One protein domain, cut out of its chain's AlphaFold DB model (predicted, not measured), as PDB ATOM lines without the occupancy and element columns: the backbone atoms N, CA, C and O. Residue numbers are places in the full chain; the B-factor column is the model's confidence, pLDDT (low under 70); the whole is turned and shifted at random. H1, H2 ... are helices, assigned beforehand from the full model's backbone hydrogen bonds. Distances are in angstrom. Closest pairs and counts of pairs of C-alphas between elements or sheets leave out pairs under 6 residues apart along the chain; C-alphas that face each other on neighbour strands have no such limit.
ATOM      1  N   PHE A  95     -11.479 -35.290   5.562       95.31
ATOM      2  CA  PHE A  95     -11.128 -35.214   4.145       95.31
ATOM      3  C   PHE A  95      -9.713 -35.740   3.869       95.31
ATOM      4  O   PHE A  95      -9.509 -36.454   2.889       95.31
ATOM      5  N   GLY A  96      -8.758 -35.446   4.755       95.81
ATOM      6  CA  GLY A  96      -7.374 -35.900   4.636       95.81
ATOM      7  C   GLY A  96      -7.213 -37.423   4.637       95.81
ATOM      8  O   GLY A  96      -6.241 -37.922   4.079       95.81
ATOM      9  N   GLU A  97      -8.166 -38.161   5.212       95.69
ATOM     10  CA  GLU A  97      -8.139 -39.629   5.282       95.69
ATOM     11  C   GLU A  97      -8.601 -40.293   3.979       95.69
ATOM     12  O   GLU A  97      -8.217 -41.421   3.684       95.69
ATOM     13  N   ILE A  98      -9.432 -39.597   3.197       93.81
ATOM     14  CA  ILE A  98     -10.109 -40.156   2.015       93.81
ATOM     15  C   ILE A  98      -9.655 -39.525   0.697       93.81
ATOM     16  O   ILE A  98     -10.035 -39.996  -0.375       93.81
ATOM     17  N   VAL A  99      -8.911 -38.417   0.749       92.38
ATOM     18  CA  VAL A  99      -8.519 -37.668  -0.445       92.38
ATOM     19  C   VAL A  99      -7.534 -38.469  -1.294       92.38
ATOM     20  O   VAL A  99      -6.418 -38.777  -0.875       92.38
ATOM     21  N   ASP A 100      -7.910 -38.739  -2.544       91.88
ATOM     22  CA  ASP A 100      -6.976 -39.269  -3.532       91.88
ATOM     23  C   ASP A 100      -6.094 -38.139  -4.077       91.88
ATOM     24  O   ASP A 100      -6.465 -37.409  -5.004       91.88
ATOM     25  N   ARG A 101      -4.915 -37.984  -3.470       90.06
ATOM     26  CA  ARG A 101      -3.908 -36.989  -3.869       90.06
ATOM     27  C   ARG A 101      -3.139 -37.373  -5.130       90.06
ATOM     28  O   ARG A 101      -2.499 -36.508  -5.717       90.06
ATOM     29  N   ASN A 102      -3.193 -38.643  -5.527       89.62
ATOM     30  CA  ASN A 102      -2.444 -39.173  -6.663       89.62
ATOM     31  C   ASN A 102      -3.315 -39.338  -7.914       89.62
ATOM     32  O   ASN A 102      -2.799 -39.707  -8.967       89.62
ATOM     33  N   SER A 103      -4.616 -39.052  -7.818       86.19
ATOM     34  CA  SER A 103      -5.527 -39.040  -8.960       86.19
ATOM     35  C   SER A 103      -4.991 -38.145 -10.075       86.19
ATOM     36  O   SER A 103      -4.819 -36.932  -9.934       86.19
ATOM     37  N   THR A 104      -4.781 -38.768 -11.229       82.44
ATOM     38  CA  THR A 104      -4.389 -38.104 -12.474       82.44
ATOM     39  C   THR A 104      -5.593 -37.580 -13.257       82.44
ATOM     40  O   THR A 104      -5.420 -36.979 -14.313       82.44
ATOM     41  N   SER A 105      -6.815 -37.828 -12.775       88.00
ATOM     42  CA  SER A 105      -8.067 -37.438 -13.432       88.00
ATOM     43  C   SER A 105      -8.691 -36.167 -12.860       88.00
ATOM     44  O   SER A 105      -9.730 -35.727 -13.354       88.00
ATOM     45  N   HIS A 106      -8.102 -35.576 -11.814       83.19
ATOM     46  CA  HIS A 106      -8.626 -34.338 -11.241       83.19
ATOM     47  C   HIS A 106      -8.532 -33.198 -12.263       83.19
ATOM     48  O   HIS A 106      -7.440 -32.922 -12.769       83.19
ATOM     49  N   PRO A 107      -9.643 -32.503 -12.575       85.00
ATOM     50  CA  PRO A 107      -9.599 -31.376 -13.489       85.00
ATOM     51  C   PRO A 107      -8.746 -30.253 -12.898       85.00
ATOM     52  O   PRO A 107      -8.752 -30.004 -11.689       85.00
ATOM     53  N   HIS A 108      -8.045 -29.525 -13.765       87.88
ATOM     54  CA  HIS A 108      -7.359 -28.312 -13.345       87.88
ATOM     55  C   HIS A 108      -8.354 -27.294 -12.778       87.88
ATOM     56  O   HIS A 108      -9.495 -27.170 -13.234       87.88
ATOM     57  N   LEU A 109      -7.894 -26.529 -11.787       89.25
ATOM     58  CA  LEU A 109      -8.668 -25.420 -11.247       89.25
ATOM     59  C   LEU A 109      -8.960 -24.405 -12.358       89.25
ATOM     60  O   LEU A 109      -8.088 -24.070 -13.160       89.25
ATOM     61  N   ARG A 110     -10.190 -23.881 -12.376       91.75
ATOM     62  CA  ARG A 110     -10.571 -22.796 -13.291       91.75
ATOM     63  C   ARG A 110      -9.637 -21.592 -13.066       91.75
ATOM     64  O   ARG A 110      -9.352 -21.298 -11.904       91.75
ATOM     65  N   PRO A 111      -9.228 -20.846 -14.111       94.12
ATOM     66  CA  PRO A 111      -8.317 -19.703 -13.958       94.12
ATOM     67  C   PRO A 111      -8.766 -18.696 -12.891       94.12
ATOM     68  O   PRO A 111      -7.974 -18.274 -12.053       94.12
ATOM     69  N   SER A 112     -10.072 -18.416 -12.825       93.25
ATOM     70  CA  SER A 112     -10.654 -17.525 -11.816       93.25
ATOM     71  C   SER A 112     -10.438 -17.993 -10.372       93.25
ATOM     72  O   SER A 112     -10.301 -17.159  -9.476       93.25
ATOM     73  N   ILE A 113     -10.396 -19.307 -10.129       94.31
ATOM     74  CA  ILE A 113     -10.090 -19.891  -8.818       94.31
ATOM     75  C   ILE A 113      -8.596 -19.755  -8.519       94.31
ATOM     76  O   ILE A 113      -8.233 -19.389  -7.403       94.31
ATOM     77  N   VAL A 114      -7.736 -20.013  -9.510       95.19
ATOM     78  CA  VAL A 114      -6.276 -19.911  -9.364       95.19
ATOM     79  C   VAL A 114      -5.868 -18.498  -8.946       95.19
ATOM     80  O   VAL A 114      -5.132 -18.347  -7.975       95.19
ATOM     81  N   GLU A 115      -6.408 -17.469  -9.602       95.56
ATOM     82  CA  GLU A 115      -6.118 -16.067  -9.272       95.56
ATOM     83  C   GLU A 115      -6.547 -15.683  -7.851       95.56
ATOM     84  O   GLU A 115      -5.874 -14.895  -7.192       95.56
ATOM     85  N   ARG A 116      -7.650 -16.250  -7.351       96.06
ATOM     86  CA  ARG A 116      -8.166 -15.964  -6.002       96.06
ATOM     87  C   ARG A 116      -7.430 -16.730  -4.917       96.06
ATOM     88  O   ARG A 116      -7.380 -16.269  -3.782       96.06
ATOM     89  N   ARG A 117      -6.840 -17.881  -5.247       94.19
ATOM     90  CA  ARG A 117      -6.189 -18.773  -4.279       94.19
ATOM     91  C   ARG A 117      -5.117 -18.068  -3.442       94.19
ATOM     92  O   ARG A 117      -4.963 -18.401  -2.276       94.19
ATOM     93  N   GLN A 118      -4.417 -17.086  -4.009       95.12
ATOM     94  CA  GLN A 118      -3.383 -16.316  -3.304       95.12
ATOM     95  C   GLN A 118      -3.919 -15.440  -2.154       95.12
ATOM     96  O   GLN A 118      -3.143 -15.028  -1.302       95.12
ATOM     97  N   TYR A 119      -5.228 -15.164  -2.117       96.06
ATOM     98  CA  TYR A 119      -5.878 -14.346  -1.083       96.06
ATOM     99  C   TYR A 119      -6.564 -15.177   0.011       96.06
ATOM    100  O   TYR A 119      -7.222 -14.607   0.887       96.06
ATOM    101  N   VAL A 120      -6.466 -16.506  -0.068       96.19
ATOM    102  CA  VAL A 120      -7.030 -17.426   0.924       96.19
ATOM    103  C   VAL A 120      -6.240 -17.332   2.221       96.19
ATOM    104  O   VAL A 120      -5.015 -17.445   2.219       96.19
ATOM    105  N   GLU A 121      -6.956 -17.202   3.331       95.31
ATOM    106  CA  GLU A 121      -6.399 -17.319   4.673       95.31
ATOM    107  C   GLU A 121      -6.783 -18.658   5.304       95.31
ATOM    108  O   GLU A 121      -7.843 -19.227   5.031       95.31
ATOM    109  N   PHE A 122      -5.903 -19.187   6.158       94.00
ATOM    110  CA  PHE A 122      -6.189 -20.423   6.876       94.00
ATOM    111  C   PHE A 122      -7.456 -20.261   7.726       94.00
ATOM    112  O   PHE A 122      -7.569 -19.330   8.521       94.00
ATOM    113  N   GLY A 123      -8.394 -21.191   7.559       92.12
ATOM    114  CA  GLY A 123      -9.707 -21.148   8.205       92.12
ATOM    115  C   GLY A 123     -10.827 -20.612   7.308       92.12
ATOM    116  O   GLY A 123     -11.998 -20.773   7.657       92.12
ATOM    117  N   ASP A 124     -10.514 -20.060   6.129       94.69
ATOM    118  CA  ASP A 124     -11.531 -19.703   5.140       94.69
ATOM    119  C   ASP A 124     -12.329 -20.945   4.724       94.69
ATOM    120  O   ASP A 124     -11.764 -21.944   4.284       94.69
ATOM    121  N   GLN A 125     -13.657 -20.880   4.841       92.38
ATOM    122  CA  GLN A 125     -14.551 -21.999   4.505       92.38
ATOM    123  C   GLN A 125     -14.771 -22.142   2.994       92.38
ATOM    124  O   GLN A 125     -14.993 -23.234   2.474       92.38
ATOM    125  N   ASN A 126     -14.764 -21.018   2.285       94.06
ATOM    126  CA  ASN A 126     -14.984 -20.926   0.850       94.06
ATOM    127  C   ASN A 126     -14.273 -19.687   0.297       94.06
ATOM    128  O   ASN A 126     -13.820 -18.823   1.046       94.06
ATOM    129  N   LEU A 127     -14.199 -19.578  -1.028       95.38
ATOM    130  CA  LEU A 127     -13.469 -18.499  -1.697       95.38
ATOM    131  C   LEU A 127     -14.150 -17.120  -1.629       95.38
ATOM    132  O   LEU A 127     -13.653 -16.190  -2.259       95.38
ATOM    133  N   LYS A 128     -15.250 -16.931  -0.886       95.44
ATOM    134  CA  LYS A 128     -15.958 -15.634  -0.840       95.44
ATOM    135  C   LYS A 128     -15.072 -14.496  -0.315       95.44
ATOM    136  O   LYS A 128     -15.152 -13.376  -0.811       95.44
ATOM    137  N   PHE A 129     -14.226 -14.781   0.679       95.69
ATOM    138  CA  PHE A 129     -13.329 -13.789   1.278       95.69
ATOM    139  C   PHE A 129     -12.149 -13.491   0.354       95.69
ATOM    140  O   PHE A 129     -11.817 -12.330   0.125       95.69
ATOM    141  N   ALA A 130     -11.584 -14.537  -0.250       96.62
ATOM    142  CA  ALA A 130     -10.554 -14.413  -1.269       96.62
ATOM    143  C   ALA A 130     -11.040 -13.621  -2.501       96.62
ATOM    144  O   ALA A 130     -10.309 -12.772  -3.004       96.62
ATOM    145  N   ASP A 131     -12.281 -13.835  -2.963       96.75
ATOM    146  CA  ASP A 131     -12.895 -13.050  -4.047       96.75
ATOM    147  C   ASP A 131     -13.063 -11.576  -3.667       96.75
ATOM    148  O   ASP A 131     -12.710 -10.705  -4.461       96.75
ATOM    149  N   ALA A 132     -13.545 -11.285  -2.454       95.88
ATOM    150  CA  ALA A 132     -13.694  -9.912  -1.981       95.88
ATOM    151  C   ALA A 132     -12.343  -9.176  -1.963       95.88
ATOM    152  O   ALA A 132     -12.246  -8.069  -2.488       95.88
ATOM    153  N   LYS A 133     -11.279  -9.820  -1.461       95.69
ATOM    154  CA  LYS A 133      -9.911  -9.269  -1.467       95.69
ATOM    155  C   LYS A 133      -9.374  -9.068  -2.885       95.69
ATOM    156  O   LYS A 133      -8.917  -7.976  -3.205       95.69
ATOM    157  N   TYR A 134      -9.494 -10.079  -3.751       96.00
ATOM    158  CA  TYR A 134      -9.082  -9.998  -5.158       96.00
ATOM    159  C   TYR A 134      -9.765  -8.836  -5.900       96.00
ATOM    160  O   TYR A 134      -9.135  -8.155  -6.704       96.00
ATOM    161  N   ARG A 135     -11.047  -8.569  -5.608       95.00
ATOM    162  CA  ARG A 135     -11.831  -7.485  -6.228       95.00
ATOM    163  C   ARG A 135     -11.763  -6.151  -5.481       95.00
ATOM    164  O   ARG A 135     -12.425  -5.209  -5.909       95.00
ATOM    165  N   ASN A 136     -11.010  -6.071  -4.383       95.44
ATOM    166  CA  ASN A 136     -10.961  -4.912  -3.489       95.44
ATOM    167  C   ASN A 136     -12.360  -4.453  -3.012       95.44
ATOM    168  O   ASN A 136     -12.722  -3.280  -3.106       95.44
ATOM    169  N   LEU A 137     -13.179  -5.404  -2.549       94.19
ATOM    170  CA  LEU A 137     -14.535  -5.182  -2.050       94.19
ATOM    171  C   LEU A 137     -14.609  -5.331  -0.528       94.19
ATOM    172  O   LEU A 137     -14.017  -6.234   0.056       94.19
ATOM    173  N   ASN A 138     -15.451  -4.505   0.097       91.25
ATOM    174  CA  ASN A 138     -15.781  -4.607   1.525       91.25
ATOM    175  C   ASN A 138     -16.922  -5.602   1.811       91.25
ATOM    176  O   ASN A 138     -17.288  -5.819   2.964       91.25
ATOM    177  N   THR A 139     -17.526  -6.180   0.770       91.50
ATOM    178  CA  THR A 139     -18.626  -7.147   0.864       91.50
ATOM    179  C   THR A 139     -18.357  -8.352  -0.032       91.50
ATOM    180  O   THR A 139     -17.555  -8.292  -0.963       91.50
ATOM    181  N   TYR A 140     -19.039  -9.462   0.250       90.06
ATOM    182  CA  TYR A 140     -18.951 -10.705  -0.514       90.06
ATOM    183  C   TYR A 140     -20.297 -11.015  -1.173       90.06
ATOM    184  O   TYR A 140     -21.343 -10.951  -0.529       90.06
ATOM    185  N   ASN A 141     -20.278 -11.367  -2.459       89.81
ATOM    186  CA  ASN A 141     -21.480 -11.742  -3.212       89.81
ATOM    187  C   ASN A 141     -21.266 -12.885  -4.221       89.81
ATOM    188  O   ASN A 141     -22.178 -13.198  -4.983       89.81
ATOM    189  N   ALA A 142     -20.104 -13.541  -4.203       91.81
ATOM    190  CA  ALA A 142     -19.772 -14.653  -5.087       91.81
ATOM    191  C   ALA A 142     -18.977 -15.742  -4.345       91.81
ATOM    192  O   ALA A 142     -18.560 -15.560  -3.202       91.81
ATOM    193  N   PHE A 143     -18.783 -16.891  -5.003       92.06
ATOM    194  CA  PHE A 143     -17.938 -18.004  -4.538       92.06
ATOM    195  C   PHE A 143     -18.330 -18.656  -3.196       92.06
ATOM    196  O   PHE A 143     -17.548 -19.405  -2.612       92.06
ATOM    197  N   PHE A 144     -19.567 -18.467  -2.730       90.75
ATOM    198  CA  PHE A 144     -20.080 -19.110  -1.511       90.75
ATOM    199  C   PHE A 144     -20.130 -20.643  -1.586       90.75
ATOM    200  O   PHE A 144     -20.030 -21.307  -0.559       90.75
ATOM    201  N   SER A 145     -20.290 -21.198  -2.790       88.56
ATOM    202  CA  SER A 145     -20.331 -22.642  -3.050       88.56
ATOM    203  C   SER A 145     -18.968 -23.236  -3.414       88.56
ATOM    204  O   SER A 145     -18.850 -24.447  -3.579       88.56
ATOM    205  N   THR A 146     -17.923 -22.412  -3.541       91.69
ATOM    206  CA  THR A 146     -16.564 -22.879  -3.839       91.69
ATOM    207  C   THR A 146     -15.808 -23.101  -2.536       91.69
ATOM    208  O   THR A 146     -15.076 -22.228  -2.068       91.69
ATOM    209  N   TYR A 147     -16.055 -24.258  -1.926       92.12
ATOM    210  CA  TYR A 147     -15.487 -24.641  -0.636       92.12
ATOM    211  C   TYR A 147     -13.986 -24.921  -0.704       92.12
ATOM    212  O   TYR A 147     -13.473 -25.426  -1.703       92.12
ATOM    213  N   ILE A 148     -13.307 -24.620   0.400       92.94
ATOM    214  CA  ILE A 148     -11.908 -24.968   0.635       92.94
ATOM    215  C   ILE A 148     -11.899 -26.181   1.564       92.94
ATOM    216  O   ILE A 148     -12.510 -26.149   2.632       92.94
ATOM    217  N   LEU A 149     -11.245 -27.264   1.141       92.75
ATOM    218  CA  LEU A 149     -11.180 -28.510   1.901       92.75
ATOM    219  C   LEU A 149      -9.820 -28.639   2.585       92.75
ATOM    220  O   LEU A 149      -8.803 -28.804   1.913       92.75
ATOM    221  N   TYR A 150      -9.817 -28.552   3.913       94.12
ATOM    222  CA  TYR A 150      -8.651 -28.842   4.747       94.12
ATOM    223  C   TYR A 150      -8.641 -30.319   5.153       94.12
ATOM    224  O   TYR A 150      -9.689 -30.949   5.265       94.12
ATOM    225  N   ASP A 151      -7.461 -30.869   5.424       95.50
ATOM    226  CA  ASP A 151      -7.326 -32.287   5.779       95.50
ATOM    227  C   ASP A 151      -8.090 -32.670   7.047       95.50
ATOM    228  O   ASP A 151      -8.544 -33.800   7.158       95.50
ATOM    229  N   ASN A 152      -8.252 -31.734   7.984       94.94
ATOM    230  CA  ASN A 152      -8.859 -31.944   9.297       94.94
ATOM    231  C   ASN A 152     -10.348 -31.560   9.364       94.94
ATOM    232  O   ASN A 152     -10.880 -31.375  10.460       94.94
ATOM    233  N   ILE A 153     -11.023 -31.397   8.222       94.50
ATOM    234  CA  ILE A 153     -12.470 -31.150   8.182       94.50
ATOM    235  C   ILE A 153     -13.209 -32.320   7.536       94.50
ATOM    236  O   ILE A 153     -12.681 -32.994   6.657       94.50
ATOM    237  N   VAL A 154     -14.458 -32.541   7.942       95.19
ATOM    238  CA  VAL A 154     -15.376 -33.419   7.205       95.19
ATOM    239  C   VAL A 154     -15.883 -32.650   5.988       95.19
ATOM    240  O   VAL A 154     -16.297 -31.495   6.118       95.19
ATOM    241  N   ALA A 155     -15.854 -33.272   4.809       93.50
ATOM    242  CA  ALA A 155     -16.227 -32.600   3.569       93.50
ATOM    243  C   ALA A 155     -17.659 -32.024   3.661       93.50
ATOM    244  O   ALA A 155     -18.583 -32.738   4.055       93.50
ATOM    245  N   PRO A 156     -17.891 -30.747   3.317       90.38
ATOM    246  CA  PRO A 156     -19.225 -30.166   3.332       90.38
ATOM    247  C   PRO A 156     -20.112 -30.810   2.261       90.38
ATOM    248  O   PRO A 156     -19.648 -31.471   1.331       90.38
ATOM    249  N   THR A 157     -21.419 -30.580   2.364       85.75
ATOM    250  CA  THR A 157     -22.349 -30.985   1.309       85.75
ATOM    251  C   THR A 157     -21.978 -30.305  -0.011       85.75
ATOM    252  O   THR A 157     -22.120 -29.089  -0.148       85.75
ATOM    253  N   LEU A 158     -21.563 -31.099  -0.998       72.62
ATOM    254  CA  LEU A 158     -21.386 -30.630  -2.367       72.62
ATOM    255  C   LEU A 158     -22.769 -30.375  -2.969       72.62
ATOM    256  O   LEU A 158     -23.553 -31.296  -3.195       72.62
ATOM    257  N   THR A 159     -23.094 -29.109  -3.183       65.56
ATOM    258  CA  THR A 159     -24.281 -28.705  -3.934       65.56
ATOM    259  C   THR A 159     -23.897 -28.588  -5.400       65.56
ATOM    260  O   THR A 159     -22.865 -27.986  -5.700       65.56
ATOM    261  N   SER A 160     -24.706 -29.130  -6.311       54.50
ATOM    262  CA  SER A 160     -24.531 -28.852  -7.738       54.50
ATOM    263  C   SER A 160     -24.594 -27.339  -7.959       54.50
ATOM    264  O   SER A 160     -25.555 -26.697  -7.530       54.50
ATOM    265  N   SER A 161     -23.541 -26.793  -8.561       44.66
ATOM    266  CA  SER A 161     -23.455 -25.406  -9.027       44.66
ATOM    267  C   SER A 161     -24.252 -25.193 -10.301       44.66
ATOM    268  O   SER A 161     -24.130 -26.088 -11.169       44.66
TER     269      SER A 161
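Overview. This is residues 95 to 161 of the 161 residues of a protein of Chryseobacterium limigenitum (UniProt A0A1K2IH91). With little regular structure, this is a mostly loop chain: small helix H1 at one end, short helices H2 and H3 touching about perpendicular toward the other, and a long tail, residues 135 to 161, which turns near residue 139, runs back toward H1 as far as residue 153 and then turns away to residue 161. Residues 100 to 108 stick out as a free strap between H1 and H2. The printed part has 67 residues, 18 in three named helices, H1, H2, H3, with no named strand: all helix. It is only just compact, close to loose, with a radius of gyration of the C-alphas of 12.9 A and spans of 36 by 24 by 23 A.

Along the chain. H1, residues 95 to 98, begins at C-alpha 95 (-11.128, -35.214, 4.145) and measures 5.5 A. H2, residues 111 to 117, measures 10.0 A. H3, residues 128 to 134, measures 9.9 A and ends at C-alpha 134 (-9.082, -9.998, -5.158).

Arrangement. H1 is apart from H2 and H3. H2 and H3 touch, about perpendicular at 84 degrees; their closest C-alphas, of Arg 116 and Ala 130, are 5.5 A apart. Every O i to N i+4 pair is within hydrogen-bond range in H3, 2 of 3 in H2; H1 is too short for one.

Size, cuts and confidence. The C-alphas farthest apart, of Thr 104 and Asn 138, are 38.0 A apart. The printed part has no cut. The link H1 to H2 is long. Residues 159 to 161 have pLDDT under 70.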